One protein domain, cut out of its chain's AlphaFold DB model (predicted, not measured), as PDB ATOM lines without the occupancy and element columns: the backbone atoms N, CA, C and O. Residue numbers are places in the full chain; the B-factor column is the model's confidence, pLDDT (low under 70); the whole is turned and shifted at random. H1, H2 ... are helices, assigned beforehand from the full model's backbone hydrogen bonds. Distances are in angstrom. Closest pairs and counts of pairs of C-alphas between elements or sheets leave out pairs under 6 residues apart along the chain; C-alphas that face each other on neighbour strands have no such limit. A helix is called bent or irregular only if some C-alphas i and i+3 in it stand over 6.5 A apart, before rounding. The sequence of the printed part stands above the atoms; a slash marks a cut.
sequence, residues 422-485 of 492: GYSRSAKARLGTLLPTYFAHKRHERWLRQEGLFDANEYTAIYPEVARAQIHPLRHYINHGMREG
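What this domain is: This is residues 422 to 485 of the 492 residues of the protein "SAM-dependent methyltransferase/uncharacterized small protein (DUF1192 family)" of Novosphingobium sp. R1F6D (UniProt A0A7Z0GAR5). Picture a loose, drawn-out chain of helices: three short ones, H3, H4 and H5, gather in a small head at one end, the longest helix, H2, stands in the middle across the length, and the small helix H1 lies at the far end, touching no helix. Residues 424 to 429, of which 427 to 429 belong to H1, stick out, and so do residues 434 to 439, of which 437 to 439 belong to H2. The printed part has 64 residues with five named helices, H1 to H5 in chain order, and no named strand; the class is all helix. The whole is loose, with a radius of gyration of the C-alphas of 14.1 A, and it is elongated, spanning 41 by 22 by 19 A.

Where its parts are: Start at Gly 422 and go on to C-alpha 427 at (4.959, 30.321, -108.804), where H1 begins; it holds residues 427 to 432. From C-alpha 437 at (1.678, 17.107, -95.279), H2 runs through residues 437 to 450, 20.5 A from first to last C-alpha. Next come H3, residues 456 to 462 and 10.0 A long, and H4, residues 464 to 468. H5, residues 473 to 481, is 9.4 A long and ends at C-alpha 481, at (-20.538, 8.666, -92.960). H5 is neither bent nor irregular, but only just: C-alphas 478 and 481 are 6.1 A apart.

How they stand to each other: Begin at H1, which is apart from H2, H3, H4 and H5. H2 is close to H3 but not clearly touching it; their closest C-alphas, of Glu 445 and Ala 456, are 7.0 A apart. These two run the same way at a steep tilt of 69.7 degrees, only just short of about perpendicular. H2 is apart from H4 and H5. H3 and H5 touch, and their closest C-alphas, of Ala 456 and Pro 473, are 5.6 A apart. They run the same way at a steep tilt of 57 degrees. H3 and H4 are close but not clearly touching, the closest C-alphas being those of Thr 460 and Ala 467, 5.8 A apart. H4 and H5 only just touch, with 3 pairs of C-alphas within 8 A, and only at the corner by their link; the closest are those of Val 466 and Pro 473, 6.5 A. In H2, H3, H4 and H5 every O i to N i+4 pair is within hydrogen-bond range; in H1 0 of 2 are, beside 2 of 3 O i to N i+3 pairs.

The domain as a whole: Look for the two C-alphas farthest apart at Ala 427 and Glu 484, 41.5 A from each other. The printed part has no cut, and the four links between its helices are tight. In the B-factor column you will find residues 422 to 442 under 70, where the model's confidence is low; the mean pLDDT of the printed part is 73.5.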
ATOM      1  N   GLY A 422      -6.111  27.016-103.930       58.59
ATOM      2  CA  GLY A 422      -4.650  27.133-103.765       58.59
ATOM      3  C   GLY A 422      -3.812  26.312-104.751       58.59
ATOM      4  O   GLY A 422      -2.626  26.594-104.906       58.59
ATOM      5  N   TYR A 423      -4.421  25.377-105.488       54.47
ATOM      6  CA  TYR A 423      -3.813  24.696-106.640       54.47
ATOM      7  C   TYR A 423      -4.008  25.526-107.927       54.47
ATOM      8  O   TYR A 423      -4.573  25.072-108.915       54.47
ATOM      9  N   SER A 424      -3.556  26.785-107.912       51.69
ATOM     10  CA  SER A 424      -3.524  27.661-109.095       51.69
ATOM     11  C   SER A 424      -2.096  27.767-109.640       51.69
ATOM     12  O   SER A 424      -1.141  27.788-108.863       51.69
ATOM     13  N   ARG A 425      -1.950  27.819-110.976       53.34
ATOM     14  CA  ARG A 425      -0.694  27.792-111.766       53.34
ATOM     15  C   ARG A 425       0.191  29.048-111.581       53.34
ATOM     16  O   ARG A 425       0.630  29.657-112.548       53.34
ATOM     17  N   SER A 426       0.461  29.443-110.342       55.75
ATOM     18  CA  SER A 426       1.295  30.586-109.958       55.75
ATOM     19  C   SER A 426       2.512  30.110-109.162       55.75
ATOM     20  O   SER A 426       2.407  29.217-108.321       55.75
ATOM     21  N   ALA A 427       3.679  30.713-109.404       54.88
ATOM     22  CA  ALA A 427       4.959  30.321-108.804       54.88
ATOM     23  C   ALA A 427       4.947  30.289-107.257       54.88
ATOM     24  O   ALA A 427       5.648  29.477-106.658       54.88
ATOM     25  N   LYS A 428       4.087  31.086-106.602       54.41
ATOM     26  CA  LYS A 428       3.894  31.057-105.137       54.41
ATOM     27  C   LYS A 428       3.217  29.775-104.623       54.41
ATOM     28  O   LYS A 428       3.467  29.386-103.487       54.41
ATOM     29  N   ALA A 429       2.411  29.089-105.437       54.53
ATOM     30  CA  ALA A 429       1.752  27.835-105.056       54.53
ATOM     31  C   ALA A 429       2.722  26.637-105.043       54.53
ATOM     32  O   ALA A 429       2.564  25.731-104.228       54.53
ATOM     33  N   ARG A 430       3.780  26.670-105.872       54.66
ATOM     34  CA  ARG A 430       4.820  25.622-105.936       54.66
ATOM     35  C   ARG A 430       5.731  25.580-104.704       54.66
ATOM     36  O   ARG A 430       6.219  24.512-104.346       54.66
ATOM     37  N   LEU A 431       5.924  26.709-104.019       51.88
ATOM     38  CA  LEU A 431       6.621  26.726-102.725       51.88
ATOM     39  C   LEU A 431       5.767  26.133-101.592       51.88
ATOM     40  O   LEU A 431       6.310  25.586-100.638       51.88
ATOM     41  N   GLY A 432       4.435  26.180-101.707       53.66
ATOM     42  CA  GLY A 432       3.518  25.583-100.732       53.66
ATOM     43  C   GLY A 432       3.494  24.049-100.753       53.66
ATOM     44  O   GLY A 432       3.187  23.439 -99.735       53.66
ATOM     45  N   THR A 433       3.864  23.425-101.875       54.94
ATOM     46  CA  THR A 433       3.998  21.962-102.031       54.94
ATOM     47  C   THR A 433       5.215  21.360-101.321       54.94
ATOM     48  O   THR A 433       5.304  20.143-101.218       54.94
ATOM     49  N   LEU A 434       6.129  22.193-100.811       53.62
ATOM     50  CA  LEU A 434       7.271  21.771 -99.990       53.62
ATOM     51  C   LEU A 434       6.955  21.749 -98.483       53.62
ATOM     52  O   LEU A 434       7.802  21.332 -97.694       53.62
ATOM     53  N   LEU A 435       5.759  22.188 -98.056       52.28
ATOM     54  CA  LEU A 435       5.364  22.067 -96.652       52.28
ATOM     55  C   LEU A 435       5.045  20.603 -96.297       52.28
ATOM     56  O   LEU A 435       4.333  19.938 -97.052       52.28
ATOM     57  N   PRO A 436       5.474  20.119 -95.116       53.81
ATOM     58  CA  PRO A 436       5.096  18.800 -94.621       53.81
ATOM     59  C   PRO A 436       3.571  18.621 -94.622       53.81
ATOM     60  O   PRO A 436       2.837  19.503 -94.164       53.81
ATOM     61  N   THR A 437       3.102  17.464 -95.099       55.28
ATOM     62  CA  THR A 437       1.678  17.107 -95.279       55.28
ATOM     63  C   THR A 437       0.808  17.448 -94.065       55.28
ATOM     64  O   THR A 437      -0.311  17.935 -94.216       55.28
ATOM     65  N   TYR A 438       1.354  17.308 -92.856       57.69
ATOM     66  CA  TYR A 438       0.706  17.659 -91.590       57.69
ATOM     67  C   TYR A 438       0.153  19.100 -91.531       57.69
ATOM     68  O   TYR A 438      -0.982  19.318 -91.102       57.69
ATOM     69  N   PHE A 439       0.914  20.100 -91.992       57.38
ATOM     70  CA  PHE A 439       0.489  21.507 -91.933       57.38
ATOM     71  C   PHE A 439      -0.526  21.866 -93.027       57.38
ATOM     72  O   PHE A 439      -1.385  22.724 -92.809       57.38
ATOM     73  N   ALA A 440      -0.470  21.187 -94.177       61.94
ATOM     74  CA  ALA A 440      -1.460  21.337 -95.240       61.94
ATOM     75  C   ALA A 440      -2.843  20.826 -94.795       61.94
ATOM     76  O   ALA A 440      -3.845  21.505 -95.025       61.94
ATOM     77  N   HIS A 441      -2.896  19.693 -94.081       65.69
ATOM     78  CA  HIS A 441      -4.142  19.138 -93.536       65.69
ATOM     79  C   HIS A 441      -4.819  20.083 -92.531       65.69
ATOM     80  O   HIS A 441      -5.987  20.425 -92.719       65.69
ATOM     81  N   LYS A 442      -4.076  20.623 -91.552       69.50
ATOM     82  CA  LYS A 442      -4.629  21.587 -90.576       69.50
ATOM     83  C   LYS A 442      -5.184  22.865 -91.214       69.50
ATOM     84  O   LYS A 442      -6.096  23.486 -90.665       69.50
ATOM     85  N   ARG A 443      -4.622  23.302 -92.346       73.12
ATOM     86  CA  ARG A 443      -5.098  24.496 -93.058       73.12
ATOM     87  C   ARG A 443      -6.432  24.239 -93.760       73.12
ATOM     88  O   ARG A 443      -7.325  25.074 -93.651       73.12
ATOM     89  N   HIS A 444      -6.579  23.090 -94.420       74.56
ATOM     90  CA  HIS A 444      -7.834  22.703 -95.070       74.56
ATOM     91  C   HIS A 444      -8.969  22.489 -94.063       74.56
ATOM     92  O   HIS A 444     -10.074  22.965 -94.297       74.56
ATOM     93  N   GLU A 445      -8.692  21.869 -92.911       76.31
ATOM     94  CA  GLU A 445      -9.683  21.731 -91.833       76.31
ATOM     95  C   GLU A 445     -10.177  23.092 -91.323       76.31
ATOM     96  O   GLU A 445     -11.366  23.274 -91.074       76.31
ATOM     97  N   ARG A 446      -9.283  24.085 -91.221       79.19
ATOM     98  CA  ARG A 446      -9.666  25.442 -90.811       79.19
ATOM     99  C   ARG A 446     -10.571  26.128 -91.838       79.19
ATOM    100  O   ARG A 446     -11.511  26.803 -91.431       79.19
ATOM    101  N   TRP A 447     -10.306  25.967 -93.135       81.81
ATOM    102  CA  TRP A 447     -11.147  26.546 -94.189       81.81
ATOM    103  C   TRP A 447     -12.512  25.868 -94.285       81.81
ATOM    104  O   TRP A 447     -13.516  26.564 -94.371       81.81
ATOM    105  N   LEU A 448     -12.567  24.537 -94.194       82.19
ATOM    106  CA  LEU A 448     -13.836  23.800 -94.185       82.19
ATOM    107  C   LEU A 448     -14.718  24.177 -92.990       82.19
ATOM    108  O   LEU A 448     -15.935  24.254 -93.135       82.19
ATOM    109  N   ARG A 449     -14.103  24.477 -91.840       82.25
ATOM    110  CA  ARG A 449     -14.803  25.010 -90.671       82.25
ATOM    111  C   ARG A 449     -15.303  26.443 -90.885       82.25
ATOM    112  O   ARG A 449     -16.409  26.759 -90.471       82.25
ATOM    113  N   GLN A 450     -14.500  27.312 -91.507       80.56
ATOM    114  CA  GLN A 450     -14.881  28.707 -91.785       80.56
ATOM    115  C   GLN A 450     -16.027  28.827 -92.792       80.56
ATOM    116  O   GLN A 450     -16.880  29.685 -92.620       80.56
ATOM    117  N   GLU A 451     -16.050  27.972 -93.814       77.38
ATOM    118  CA  GLU A 451     -17.113  27.931 -94.831       77.38
ATOM    119  C   GLU A 451     -18.344  27.129 -94.347       77.38
ATOM    120  O   GLU A 451     -19.255  26.867 -95.122       77.38
ATOM    121  N   GLY A 452     -18.360  26.683 -93.081       79.69
ATOM    122  CA  GLY A 452     -19.485  25.960 -92.476       79.69
ATOM    123  C   GLY A 452     -19.717  24.538 -93.008       79.69
ATOM    124  O   GLY A 452     -20.718  23.920 -92.653       79.69
ATOM    125  N   LEU A 453     -18.810  23.999 -93.829       82.94
ATOM    126  CA  LEU A 453     -18.998  22.735 -94.552       82.94
ATOM    127  C   LEU A 453     -18.680  21.488 -93.714       82.94
ATOM    128  O   LEU A 453     -19.332  20.460 -93.900       82.94
ATOM    129  N   PHE A 454     -17.661  21.538 -92.844       86.75
ATOM    130  CA  PHE A 454     -17.277  20.406 -91.988       86.75
ATOM    131  C   PHE A 454     -16.376  20.830 -90.811       86.75
ATOM    132  O   PHE A 454     -15.334  21.451 -91.026       86.75
ATOM    133  N   ASP A 455     -16.712  20.419 -89.579       85.25
ATOM    134  CA  ASP A 455     -15.868  20.579 -88.380       85.25
ATOM    135  C   ASP A 455     -15.406  19.208 -87.856       85.25
ATOM    136  O   ASP A 455     -16.187  18.405 -87.341       85.25
ATOM    137  N   ALA A 456     -14.104  18.936 -87.977       83.50
ATOM    138  CA  ALA A 456     -13.511  17.665 -87.570       83.50
ATOM    139  C   ALA A 456     -13.556  17.419 -86.049       83.50
ATOM    140  O   ALA A 456     -13.661  16.264 -85.625       83.50
ATOM    141  N   ASN A 457     -13.498  18.473 -85.227       83.88
ATOM    142  CA  ASN A 457     -13.531  18.337 -83.768       83.88
ATOM    143  C   ASN A 457     -14.946  18.029 -83.282       83.88
ATOM    144  O   ASN A 457     -15.130  17.179 -82.416       83.88
ATOM    145  N   GLU A 458     -15.954  18.679 -83.865       82.75
ATOM    146  CA  GLU A 458     -17.353  18.392 -83.539       82.75
ATOM    147  C   GLU A 458     -17.758  17.000 -84.040       82.75
ATOM    148  O   GLU A 458     -18.352  16.221 -83.295       82.75
ATOM    149  N   TYR A 459     -17.344  16.625 -85.255       86.25
ATOM    150  CA  TYR A 459     -17.623  15.296 -85.799       86.25
ATOM    151  C   TYR A 459     -17.026  14.174 -84.938       86.25
ATOM    152  O   TYR A 459     -17.684  13.168 -84.694       86.25
ATOM    153  N   THR A 460     -15.803  14.343 -84.430       85.69
ATOM    154  CA  THR A 460     -15.184  13.354 -83.528       85.69
ATOM    155  C   THR A 460     -15.731  13.396 -82.104       85.69
ATOM    156  O   THR A 460     -15.680  12.377 -81.418       85.69
ATOM    157  N   ALA A 461     -16.300  14.520 -81.661       85.06
ATOM    158  CA  ALA A 461     -17.038  14.588 -80.403       85.06
ATOM    159  C   ALA A 461     -18.365  13.814 -80.478       85.06
ATOM    160  O   ALA A 461     -18.726  13.131 -79.521       85.06
ATOM    161  N   ILE A 462     -19.063  13.883 -81.620       85.00
ATOM    162  CA  ILE A 462     -20.308  13.138 -81.868       85.00
ATOM    163  C   ILE A 462     -20.018  11.655 -82.151       85.00
ATOM    164  O   ILE A 462     -20.769  10.791 -81.702       85.00
ATOM    165  N   TYR A 463     -18.914  11.356 -82.845       88.12
ATOM    166  CA  TYR A 463     -18.508  10.006 -83.252       88.12
ATOM    167  C   TYR A 463     -17.088   9.652 -82.744       88.12
ATOM    168  O   TYR A 463     -16.126   9.642 -83.529       88.12
ATOM    169  N   PRO A 464     -16.912   9.357 -81.435       84.19
ATOM    170  CA  PRO A 464     -15.600   9.099 -80.824       84.19
ATOM    171  C   PRO A 464     -14.872   7.873 -81.385       84.19
ATOM    172  O   PRO A 464     -13.648   7.765 -81.280       84.19
ATOM    173  N   GLU A 465     -15.597   6.928 -81.985       85.94
ATOM    174  CA  GLU A 465     -15.034   5.747 -82.638       85.94
ATOM    175  C   GLU A 465     -14.145   6.111 -83.832       85.94
ATOM    176  O   GLU A 465     -13.131   5.453 -84.059       85.94
ATOM    177  N   VAL A 466     -14.455   7.206 -84.532       84.56
ATOM    178  CA  VAL A 466     -13.643   7.691 -85.655       84.56
ATOM    179  C   VAL A 466     -12.291   8.198 -85.152       84.56
ATOM    180  O   VAL A 466     -11.258   7.923 -85.764       84.56
ATOM    181  N   ALA A 467     -12.275   8.864 -83.990       80.06
ATOM    182  CA  ALA A 467     -11.043   9.303 -83.341       80.06
ATOM    183  C   ALA A 467     -10.192   8.117 -82.855       80.06
ATOM    184  O   ALA A 467      -8.974   8.121 -83.030       80.06
ATOM    185  N   ARG A 468     -10.821   7.072 -82.293       83.94
ATOM    186  CA  ARG A 468     -10.119   5.849 -81.856       83.94
ATOM    187  C   ARG A 468      -9.523   5.061 -83.020       83.94
ATOM    188  O   ARG A 468      -8.449   4.490 -82.862       83.94
ATOM    189  N   ALA A 469     -10.186   5.055 -84.175       80.94
ATOM    190  CA  ALA A 469      -9.712   4.375 -85.377       80.94
ATOM    191  C   ALA A 469      -8.516   5.075 -86.057       80.94
ATOM    192  O   ALA A 469      -7.970   4.534 -87.014       80.94
ATOM    193  N   GLN A 470      -8.117   6.269 -85.593       77.06
ATOM    194  CA  GLN A 470      -7.055   7.092 -86.192       77.06
ATOM    195  C   GLN A 470      -7.262   7.386 -87.694       77.06
ATOM    196  O   GLN A 470      -6.310   7.639 -88.432       77.06
ATOM    197  N   ILE A 471      -8.517   7.390 -88.160       78.69
ATOM    198  CA  ILE A 471      -8.878   7.754 -89.535       78.69
ATOM    199  C   ILE A 471      -9.195   9.249 -89.579       78.69
ATOM    200  O   ILE A 471      -9.888   9.775 -88.711       78.69
ATOM    201  N   HIS A 472      -8.725   9.941 -90.619       80.62
ATOM    202  CA  HIS A 472      -9.024  11.360 -90.810       80.62
ATOM    203  C   HIS A 472     -10.555  11.595 -90.879       80.62
ATOM    204  O   HIS A 472     -11.197  11.049 -91.784       80.62
ATOM    205  N   PRO A 473     -11.145  12.441 -90.008       85.31
ATOM    206  CA  PRO A 473     -12.601  12.592 -89.864       85.31
ATOM    207  C   PRO A 473     -13.352  12.893 -91.168       85.31
ATOM    208  O   PRO A 473     -14.322  12.217 -91.500       85.31
ATOM    209  N   LEU A 474     -12.851  13.843 -91.966       84.31
ATOM    210  CA  LEU A 474     -13.438  14.184 -93.269       84.31
ATOM    211  C   LEU A 474     -13.439  13.005 -94.259       84.31
ATOM    212  O   LEU A 474     -14.425  12.770 -94.952       84.31
ATOM    213  N   ARG A 475     -12.345  12.232 -94.313       81.81
ATOM    214  CA  ARG A 475     -12.229  11.066 -95.204       81.81
ATOM    215  C   ARG A 475     -13.190   9.959 -94.782       81.81
ATOM    216  O   ARG A 475     -13.788   9.315 -95.639       81.81
ATOM    217  N   HIS A 476     -13.355   9.763 -93.474       85.81
ATOM    218  CA  HIS A 476     -14.353   8.840 -92.950       85.81
ATOM    219  C   HIS A 476     -15.768   9.272 -93.350       85.81
ATOM    220  O   HIS A 476     -16.557   8.444 -93.802       85.81
ATOM    221  N   TYR A 477     -16.099  10.559 -93.215       86.19
ATOM    222  CA  TYR A 477     -17.431  11.046 -93.558       86.19
ATOM    223  C   TYR A 477     -17.770  10.837 -95.042       86.19
ATOM    224  O   TYR A 477     -18.813  10.271 -95.349       86.19
ATOM    225  N   ILE A 478     -16.859  11.190 -95.954       82.56
ATOM    226  CA  ILE A 478     -17.071  11.031 -97.403       82.56
ATOM    227  C   ILE A 478     -17.222   9.554 -97.797       82.56
ATOM    228  O   ILE A 478     -18.109   9.204 -98.572       82.56
ATOM    229  N   ASN A 479     -16.372   8.673 -97.263       80.25
ATOM    230  CA  ASN A 479     -16.355   7.268 -97.681       80.25
ATOM    231  C   ASN A 479     -17.453   6.421 -97.022       80.25
ATOM    232  O   ASN A 479     -17.935   5.464 -97.631       80.25
ATOM    233  N   HIS A 480     -17.821   6.755 -95.784       80.75
ATOM    234  CA  HIS A 480     -18.693   5.934 -94.944       80.75
ATOM    235  C   HIS A 480     -19.846   6.751 -94.353       80.75
ATOM    236  O   HIS A 480     -21.010   6.407 -94.546       80.75
ATOM    237  N   GLY A 481     -19.548   7.887 -93.714       81.06
ATOM    238  CA  GLY A 481     -20.538   8.666 -92.960       81.06
ATOM    239  C   GLY A 481     -21.741   9.172 -93.770       81.06
ATOM    240  O   GLY A 481     -22.858   9.119 -93.265       81.06
ATOM    241  N   MET A 482     -21.552   9.594 -95.025       80.12
ATOM    242  CA  MET A 482     -22.648  10.050 -95.897       80.12
ATOM    243  C   MET A 482     -23.623   8.920 -96.255       80.12
ATOM    244  O   MET A 482     -24.835   9.129 -96.264       80.12
ATOM    245  N   ARG A 483     -23.106   7.714 -96.525       78.38
ATOM    246  CA  ARG A 483     -23.932   6.528 -96.821       78.38
ATOM    247  C   ARG A 483     -24.649   6.017 -95.579       78.38
ATOM    248  O   ARG A 483     -25.775   5.547 -95.674       78.38
ATOM    249  N   GLU A 484     -24.005   6.149 -94.425       80.38
ATOM    250  CA  GLU A 484     -24.549   5.777 -93.118       80.38
ATOM    251  C   GLU A 484     -25.559   6.801 -92.566       80.38
ATOM    252  O   GLU A 484     -26.105   6.592 -91.486       80.38
ATOM    253  N   GLY A 485     -25.815   7.909 -93.275       77.44
ATOM    254  CA  GLY A 485     -26.763   8.940 -92.844       77.44
ATOM    255  C   GLY A 485     -26.295   9.749 -91.629       77.44
ATOM    256  O   GLY A 485     -27.120  10.288 -90.894       77.44
TER     257      GLY A 485